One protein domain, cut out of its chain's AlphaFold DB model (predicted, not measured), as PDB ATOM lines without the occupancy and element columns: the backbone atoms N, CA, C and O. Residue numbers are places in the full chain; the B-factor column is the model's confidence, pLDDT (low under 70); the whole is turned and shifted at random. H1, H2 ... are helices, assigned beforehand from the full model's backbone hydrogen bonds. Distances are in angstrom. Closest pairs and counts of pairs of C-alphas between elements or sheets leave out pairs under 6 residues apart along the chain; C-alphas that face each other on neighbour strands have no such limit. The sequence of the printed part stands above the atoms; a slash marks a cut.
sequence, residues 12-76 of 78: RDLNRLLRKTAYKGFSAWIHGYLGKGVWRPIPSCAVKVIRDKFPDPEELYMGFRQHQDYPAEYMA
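What this domain is: This is residues 12 to 76 of the 78 residues of an uncharacterized protein of Xenopus laevis (UniProt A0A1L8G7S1). A long helix, H1, and a shorter one, H2, make a helical hairpin with a wide loop between them, and a long tail follows whose residues 70 to 76 stick out. The printed part has 65 residues, with H1 then H2 along it and no named strand; its class is all helix, though under half of the residues are in named elements. The whole is loose, with a radius of gyration of the C-alphas of 14.2 A and spans of 41 by 29 by 19 A.

How they stand to each other: Start at H1, residues 12 to 31; its residues 19 to 23 alone touch H2, residues 44 to 53. Look at their closest C-alphas, Arg 19 and Ile 50, 6.4 A apart. The helices run opposite ways at 37 degrees, a tilt only just steep. In both, every O i to N i+4 pair is within hydrogen-bond range.

Where its parts are: Find C-alpha 12 at (237.976, 262.215, 245.298); from there H1 runs 28.5 A to His 31. H2 runs 14.3 A from Ser 44 to C-alpha 53 at (243.313, 252.948, 239.310).

The domain as a whole: The C-alphas farthest apart, Lys 53 and Ala 76, are 42.8 A apart. The printed part has no cut; the link from H1 to H2 is long. The model's pLDDT is under 70 at residues 35, 37 and 67 to 72.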
ATOM      1  N   ARG A  12     238.065 263.195 244.210       87.25
ATOM      2  CA  ARG A  12     237.976 262.215 245.298       87.25
ATOM      3  C   ARG A  12     236.633 261.481 245.319       87.25
ATOM      4  O   ARG A  12     236.606 260.251 245.384       87.25
ATOM      5  N   ASP A  13     235.525 262.214 245.253       89.44
ATOM      6  CA  ASP A  13     234.176 261.642 245.272       89.44
ATOM      7  C   ASP A  13     233.896 260.829 244.009       89.44
ATOM      8  O   ASP A  13     233.329 259.735 244.086       89.44
ATOM      9  N   LEU A  14     234.366 261.312 242.856       91.81
ATOM     10  CA  LEU A  14     234.288 260.578 241.600       91.81
ATOM     11  C   LEU A  14     235.055 259.251 241.686       91.81
ATOM     12  O   LEU A  14     234.478 258.196 241.419       91.81
ATOM     13  N   ASN A  15     236.311 259.264 242.139       94.12
ATOM     14  CA  ASN A  15     237.109 258.049 242.325       94.12
ATOM     15  C   ASN A  15     236.460 257.089 243.325       94.12
ATOM     16  O   ASN A  15     236.433 255.878 243.106       94.12
ATOM     17  N   ARG A  16     235.872 257.610 244.404       92.62
ATOM     18  CA  ARG A  16     235.140 256.801 245.383       92.62
ATOM     19  C   ARG A  16     233.934 256.098 244.757       92.62
ATOM     20  O   ARG A  16     233.698 254.928 245.070       92.62
ATOM     21  N   LEU A  17     233.175 256.782 243.899       93.38
ATOM     22  CA  LEU A  17     232.062 256.189 243.152       93.38
ATOM     23  C   LEU A  17     232.562 255.130 242.165       93.38
ATOM     24  O   LEU A  17     232.060 254.007 242.176       93.38
ATOM     25  N   LEU A  18     233.596 255.447 241.384       95.62
ATOM     26  CA  LEU A  18     234.190 254.531 240.408       95.62
ATOM     27  C   LEU A  18     234.754 253.267 241.071       95.62
ATOM     28  O   LEU A  18     234.471 252.169 240.594       95.62
ATOM     29  N   ARG A  19     235.432 253.374 242.225       95.62
ATOM     30  CA  ARG A  19     235.856 252.207 243.024       95.62
ATOM     31  C   ARG A  19     234.688 251.317 243.411       95.62
ATOM     32  O   ARG A  19     234.760 250.104 243.250       95.62
ATOM     33  N   LYS A  20     233.609 251.902 243.947       93.06
ATOM     34  CA  LYS A  20     232.420 251.136 244.359       93.06
ATOM     35  C   LYS A  20     231.810 250.393 243.173       93.06
ATOM     36  O   LYS A  20     231.417 249.239 243.325       93.06
ATOM     37  N   THR A  21     231.752 251.035 242.009       95.06
ATOM     38  CA  THR A  21     231.281 250.414 240.768       95.06
ATOM     39  C   THR A  21     232.220 249.302 240.309       95.06
ATOM     40  O   THR A  21     231.743 248.220 239.989       95.06
ATOM     41  N   ALA A  22     233.538 249.511 240.357       96.44
ATOM     42  CA  ALA A  22     234.533 248.502 239.997       96.44
ATOM     43  C   ALA A  22     234.466 247.266 240.908       96.44
ATOM     44  O   ALA A  22     234.486 246.145 240.410       96.44
ATOM     45  N   TYR A  23     234.304 247.450 242.224       94.12
ATOM     46  CA  TYR A  23     234.107 246.339 243.158       94.12
ATOM     47  C   TYR A  23     232.862 245.517 242.803       94.12
ATOM     48  O   TYR A  23     232.941 244.299 242.670       94.12
ATOM     49  N   LYS A  24     231.721 246.181 242.584       90.69
ATOM     50  CA  LYS A  24     230.476 245.506 242.188       90.69
ATOM     51  C   LYS A  24     230.607 244.801 240.838       90.69
ATOM     52  O   LYS A  24     230.154 243.671 240.711       90.69
ATOM     53  N   GLY A  25     231.234 245.452 239.858       93.12
ATOM     54  CA  GLY A  25     231.468 244.898 238.526       93.12
ATOM     55  C   GLY A  25     232.352 243.655 238.561       93.12
ATOM     56  O   GLY A  25     232.001 242.652 237.952       93.12
ATOM     57  N   PHE A  26     233.439 243.677 239.338       94.31
ATOM     58  CA  PHE A  26     234.290 242.503 239.548       94.31
ATOM     59  C   PHE A  26     233.502 241.343 240.163       94.31
ATOM     60  O   PHE A  26     233.529 240.229 239.644       94.31
ATOM     61  N   SER A  27     232.757 241.602 241.242       91.38
ATOM     62  CA  SER A  27     231.936 240.573 241.888       91.38
ATOM     63  C   SER A  27     230.881 240.000 240.938       91.38
ATOM     64  O   SER A  27     230.708 238.785 240.904       91.38
ATOM     65  N   ALA A  28     230.219 240.844 240.143       90.69
ATOM     66  CA  ALA A  28     229.236 240.408 239.153       90.69
ATOM     67  C   ALA A  28     229.869 239.604 238.007       90.69
ATOM     68  O   ALA A  28     229.267 238.651 237.529       90.69
ATOM     69  N   TRP A  29     231.088 239.946 237.585       91.69
ATOM     70  CA  TRP A  29     231.795 239.215 236.535       91.69
ATOM     71  C   TRP A  29     232.175 237.795 236.970       91.69
ATOM     72  O   TRP A  29     231.977 236.850 236.213       91.69
ATOM     73  N   ILE A  30     232.678 237.633 238.196       92.75
ATOM     74  CA  ILE A  30     233.129 236.328 238.699       92.75
ATOM     75  C   ILE A  30     231.965 235.463 239.195       92.75
ATOM     76  O   ILE A  30     231.986 234.246 239.026       92.75
ATOM     77  N   HIS A  31     230.965 236.066 239.840       88.19
ATOM     78  CA  HIS A  31     229.909 235.322 240.532       88.19
ATOM     79  C   HIS A  31     228.523 235.443 239.891       88.19
ATOM     80  O   HIS A  31     227.602 234.751 240.320       88.19
ATOM     81  N   GLY A  32     228.339 236.311 238.894       86.19
ATOM     82  CA  GLY A  32     227.016 236.625 238.364       86.19
ATOM     83  C   GLY A  32     226.139 237.344 239.395       86.19
ATOM     84  O   GLY A  32     226.584 238.257 240.096       86.19
ATOM     85  N   TYR A  33     224.867 236.949 239.484       80.06
ATOM     86  CA  TYR A  33     223.921 237.521 240.443       80.06
ATOM     87  C   TYR A  33     224.132 236.934 241.846       80.06
ATOM     88  O   TYR A  33     223.795 235.782 242.116       80.06
ATOM     89  N   LEU A  34     224.658 237.751 242.760       75.69
ATOM     90  CA  LEU A  34     224.747 237.424 244.182       75.69
ATOM     91  C   LEU A  34     223.451 237.868 244.877       75.69
ATOM     92  O   LEU A  34     223.175 239.063 244.985       75.69
ATOM     93  N   GLY A  35     222.645 236.903 245.329       69.69
ATOM     94  CA  GLY A  35     221.429 237.166 246.104       69.69
ATOM     95  C   GLY A  35     221.705 237.824 247.464       69.69
ATOM     96  O   GLY A  35     222.852 237.965 247.903       69.69
ATOM     97  N   LYS A  36     220.635 238.218 248.168       70.94
ATOM     98  CA  LYS A  36     220.737 238.731 249.546       70.94
ATOM     99  C   LYS A  36     221.435 237.694 250.441       70.94
ATOM    100  O   LYS A  36     221.134 236.510 250.354       70.94
ATOM    101  N   GLY A  37     222.385 238.140 251.265       68.06
ATOM    102  CA  GLY A  37     223.105 237.295 252.228       68.06
ATOM    103  C   GLY A  37     224.372 236.591 251.718       68.06
ATOM    104  O   GLY A  37     225.145 236.103 252.533       68.06
ATOM    105  N   VAL A  38     224.667 236.586 250.409       76.31
ATOM    106  CA  VAL A  38     225.834 235.857 249.851       76.31
ATOM    107  C   VAL A  38     226.940 236.813 249.387       76.31
ATOM    108  O   VAL A  38     227.415 236.765 248.255       76.31
ATOM    109  N   TRP A  39     227.353 237.738 250.252       78.50
ATOM    110  CA  TRP A  39     228.378 238.724 249.899       78.50
ATOM    111  C   TRP A  39     229.766 238.106 250.073       78.50
ATOM    112  O   TRP A  39     230.133 237.702 251.175       78.50
ATOM    113  N   ARG A  40     230.554 238.044 248.993       85.12
ATOM    114  CA  ARG A  40     231.929 237.524 249.028       85.12
ATOM    115  C   ARG A  40     232.950 238.664 249.003       85.12
ATOM    116  O   ARG A  40     232.794 239.586 248.198       85.12
ATOM    117  N   PRO A  41     233.996 238.618 249.845       88.75
ATOM    118  CA  PRO A  41     235.070 239.598 249.791       88.75
ATOM    119  C   PRO A  41     235.856 239.460 248.482       88.75
ATOM    120  O   PRO A  41     236.137 238.358 248.016       88.75
ATOM    121  N   ILE A  42     236.225 240.598 247.899       92.44
ATOM    122  CA  ILE A  42     237.086 240.658 246.713       92.44
ATOM    123  C   ILE A  42     238.527 240.326 247.138       92.44
ATOM    124  O   ILE A  42     238.975 240.841 248.167       92.44
ATOM    125  N   PRO A  43     239.272 239.505 246.373       94.50
ATOM    126  CA  PRO A  43     240.652 239.168 246.704       94.50
ATOM    127  C   PRO A  43     241.550 240.414 246.735       94.50
ATOM    128  O   PRO A  43     241.367 241.360 245.964       94.50
ATOM    129  N   SER A  44     242.559 240.398 247.609       94.62
ATOM    130  CA  SER A  44     243.446 241.544 247.860       94.62
ATOM    131  C   SER A  44     244.173 242.035 246.604       94.62
ATOM    132  O   SER A  44     244.338 243.241 246.432       94.62
ATOM    133  N   CYS A  45     244.545 241.127 245.698       95.38
ATOM    134  CA  CYS A  45     245.181 241.467 244.425       95.38
ATOM    135  C   CYS A  45     244.285 242.359 243.548       95.38
ATOM    136  O   CYS A  45     244.740 243.390 243.057       95.38
ATOM    137  N   ALA A  46     243.001 242.022 243.416       95.75
ATOM    138  CA  ALA A  46     242.044 242.815 242.650       95.75
ATOM    139  C   ALA A  46     241.725 244.140 243.357       95.75
ATOM    140  O   ALA A  46     241.639 245.182 242.708       95.75
ATOM    141  N   VAL A  47     241.611 244.132 244.692       96.31
ATOM    142  CA  VAL A  47     241.431 245.363 245.478       96.31
ATOM    143  C   VAL A  47     242.585 246.336 245.248       96.31
ATOM    144  O   VAL A  47     242.328 247.518 245.035       96.31
ATOM    145  N   LYS A  48     243.834 245.852 245.253       96.50
ATOM    146  CA  LYS A  48     245.019 246.680 244.999       96.50
ATOM    147  C   LYS A  48     244.935 247.357 243.631       96.50
ATOM    148  O   LYS A  48     244.954 248.578 243.569       96.50
ATOM    149  N   VAL A  49     244.700 246.587 242.566       97.75
ATOM    150  CA  VAL A  49     244.577 247.123 241.196       97.75
ATOM    151  C   VAL A  49     243.471 248.180 241.089       97.75
ATOM    152  O   VAL A  49     243.652 249.219 240.458       97.75
ATOM    153  N   ILE A  50     242.319 247.947 241.727       97.12
ATOM    154  CA  ILE A  50     241.200 248.900 241.714       97.12
ATOM    155  C   ILE A  50     241.550 250.191 242.472       97.12
ATOM    156  O   ILE A  50     241.162 251.276 242.036       97.12
ATOM    157  N   ARG A  51     242.272 250.098 243.596       96.56
ATOM    158  CA  ARG A  51     242.714 251.269 244.372       96.56
ATOM    159  C   ARG A  51     243.794 252.063 243.641       96.56
ATOM    160  O   ARG A  51     243.689 253.282 243.620       96.56
ATOM    161  N   ASP A  52     244.728 251.390 242.977       96.50
ATOM    162  CA  ASP A  52     245.761 252.033 242.157       96.50
ATOM    163  C   ASP A  52     245.131 252.808 240.985       96.50
ATOM    164  O   ASP A  52     245.577 253.897 240.630       96.50
ATOM    165  N   LYS A  53     244.042 252.283 240.403       97.19
ATOM    166  CA  LYS A  53     243.313 252.948 239.310       97.19
ATOM    167  C   LYS A  53     242.451 254.125 239.775       97.19
ATOM    168  O   LYS A  53     242.278 255.083 239.024       97.19
ATOM    169  N   PHE A  54     241.891 254.041 240.981       95.56
ATOM    170  CA  PHE A  54     240.974 255.033 241.548       95.56
ATOM    171  C   PHE A  54     241.384 255.375 242.992       95.56
ATOM    172  O   PHE A  54     240.707 254.965 243.951       95.56
ATOM    173  N   PRO A  55     242.493 256.109 243.174       95.50
ATOM    174  CA  PRO A  55     243.074 256.343 244.492       95.50
ATOM    175  C   PRO A  55     242.205 257.261 245.355       95.50
ATOM    176  O   PRO A  55     241.462 258.111 244.852       95.50
ATOM    177  N   ASP A  56     242.279 257.063 246.675       92.12
ATOM    178  CA  ASP A  56     241.845 258.062 247.654       92.12
ATOM    179  C   ASP A  56     243.052 258.951 247.972       92.12
ATOM    180  O   ASP A  56     244.075 258.392 248.364       92.12
ATOM    181  N   PRO A  57     242.971 260.285 247.825       90.19
ATOM    182  CA  PRO A  57     244.093 261.173 248.131       90.19
ATOM    183  C   PRO A  57     244.603 261.053 249.573       90.19
ATOM    184  O   PRO A  57     245.771 261.309 249.828       90.19
ATOM    185  N   GLU A  58     243.731 260.662 250.506       91.19
ATOM    186  CA  GLU A  58     244.063 260.476 251.925       91.19
ATOM    187  C   GLU A  58     244.334 258.999 252.278       91.19
ATOM    188  O   GLU A  58     244.477 258.660 253.446       91.19
ATOM    189  N   GLU A  59     244.321 258.094 251.291       88.50
ATOM    190  CA  GLU A  59     244.450 256.638 251.474       88.50
ATOM    191  C   GLU A  59     243.437 256.013 252.461       88.50
ATOM    192  O   GLU A  59     243.601 254.892 252.948       88.50
ATOM    193  N   LEU A  60     242.320 256.703 252.712       89.12
ATOM    194  CA  LEU A  60     241.270 256.252 253.623       89.12
ATOM    195  C   LEU A  60     240.312 255.277 252.930       89.12
ATOM    196  O   LEU A  60     239.289 255.649 252.345       89.12
ATOM    197  N   TYR A  61     240.622 253.985 253.023       90.81
ATOM    198  CA  TYR A  61     239.785 252.921 252.473       90.81
ATOM    199  C   TYR A  61     238.989 252.197 253.559       90.81
ATOM    200  O   TYR A  61     239.548 251.673 254.518       90.81
ATOM    201  N   MET A  62     237.676 252.059 253.357       86.94
ATOM    202  CA  MET A  62     236.873 251.130 254.156       86.94
ATOM    203  C   MET A  62     237.104 249.687 253.691       86.94
ATOM    204  O   MET A  62     237.136 249.412 252.486       86.94
ATOM    205  N   GLY A  63     237.244 248.771 254.650       85.81
ATOM    206  CA  GLY A  63     237.264 247.329 254.405       85.81
ATOM    207  C   GLY A  63     235.895 246.775 254.000       85.81
ATOM    208  O   GLY A  63     234.883 247.481 253.993       85.81
ATOM    209  N   PHE A  64     235.866 245.488 253.656       85.94
ATOM    210  CA  PHE A  64     234.620 244.774 253.399       85.94
ATOM    211  C   PHE A  64     233.786 244.702 254.685       85.94
ATOM    212  O   PHE A  64     234.288 244.285 255.725       85.94
ATOM    213  N   ARG A  65     232.515 245.105 254.608       82.94
ATOM    214  CA  ARG A  65     231.545 244.953 255.696       82.94
ATOM    215  C   ARG A  65     230.503 243.934 255.270       82.94
ATOM    216  O   ARG A  65     229.861 244.124 254.238       82.94
ATOM    217  N   GLN A  66     230.359 242.869 256.052       75.06
ATOM    218  CA  GLN A  66     229.233 241.959 255.891       75.06
ATOM    219  C   GLN A  66     227.946 242.691 256.266       75.06
ATOM    220  O   GLN A  66     227.943 243.552 257.148       75.06
ATOM    221  N   HIS A  67     226.855 242.345 255.589       68.88
ATOM    222  CA  HIS A  67     225.527 242.713 256.052       68.88
ATOM    223  C   HIS A  67     225.234 241.826 257.263       68.88
ATOM    224  O   HIS A  67     224.758 240.707 257.116       68.88
ATOM    225  N   GLN A  68     225.648 242.262 258.451       62.69
ATOM    226  CA  GLN A  68     225.127 241.676 259.675       62.69
ATOM    227  C   GLN A  68     223.700 242.198 259.809       62.69
ATOM    228  O   GLN A  68     223.487 243.363 260.142       62.69
ATOM    229  N   ASP A  69     222.737 241.349 259.475       58.38
ATOM    230  CA  ASP A  69     221.363 241.508 259.921       58.38
ATOM    231  C   ASP A  69     221.372 241.195 261.423       58.38
ATOM    232  O   ASP A  69     221.152 240.058 261.820       58.38
ATOM    233  N   TYR A  70     221.733 242.167 262.264       60.94
ATOM    234  CA  TYR A  70     221.286 242.162 263.656       60.94
ATOM    235  C   TYR A  70     219.945 242.898 263.644       60.94
ATOM    236  O   TYR A  70     219.941 244.115 263.426       60.94
ATOM    237  N   PRO A  71     218.807 242.191 263.749       65.12
ATOM    238  CA  PRO A  71     217.495 242.816 263.762       65.12
ATOM    239  C   PRO A  71     217.455 243.979 264.751       65.12
ATOM    240  O   PRO A  71     217.845 243.834 265.907       65.12
ATOM    241  N   ALA A  72     216.987 245.145 264.297       68.56
ATOM    242  CA  ALA A  72     216.884 246.331 265.148       68.56
ATOM    243  C   ALA A  72     216.014 246.076 266.395       68.56
ATOM    244  O   ALA A  72     216.244 246.681 267.436       68.56
ATOM    245  N   GLU A  73     215.065 245.136 266.310       70.50
ATOM    246  CA  GLU A  73     214.278 244.644 267.449       70.50
ATOM    247  C   GLU A  73     215.149 244.106 268.596       70.50
ATOM    248  O   GLU A  73     214.817 244.332 269.755       70.50
ATOM    249  N   TYR A  74     216.294 243.485 268.303       70.06
ATOM    250  CA  TYR A  74     217.228 243.000 269.321       70.06
ATOM    251  C   TYR A  74     218.175 244.090 269.843       70.06
ATOM    252  O   TYR A  74     218.896 243.837 270.800       70.06
ATOM    253  N   MET A  75     218.211 245.284 269.231       74.75
ATOM    254  CA  MET A  75     218.925 246.449 269.789       74.75
ATOM    255  C   MET A  75     218.067 247.229 270.788       74.75
ATOM    256  O   MET A  75     218.601 248.015 271.556       74.75
ATOM    257  N   ALA A  76     216.743 247.047 270.767       77.25
ATOM    258  CA  ALA A  76     215.825 247.706 271.696       77.25
ATOM    259  C   ALA A  76     215.706 246.982 273.054       77.25
ATOM    260  O   ALA A  76     214.965 247.440 273.921       77.25
TER     261      ALA A  76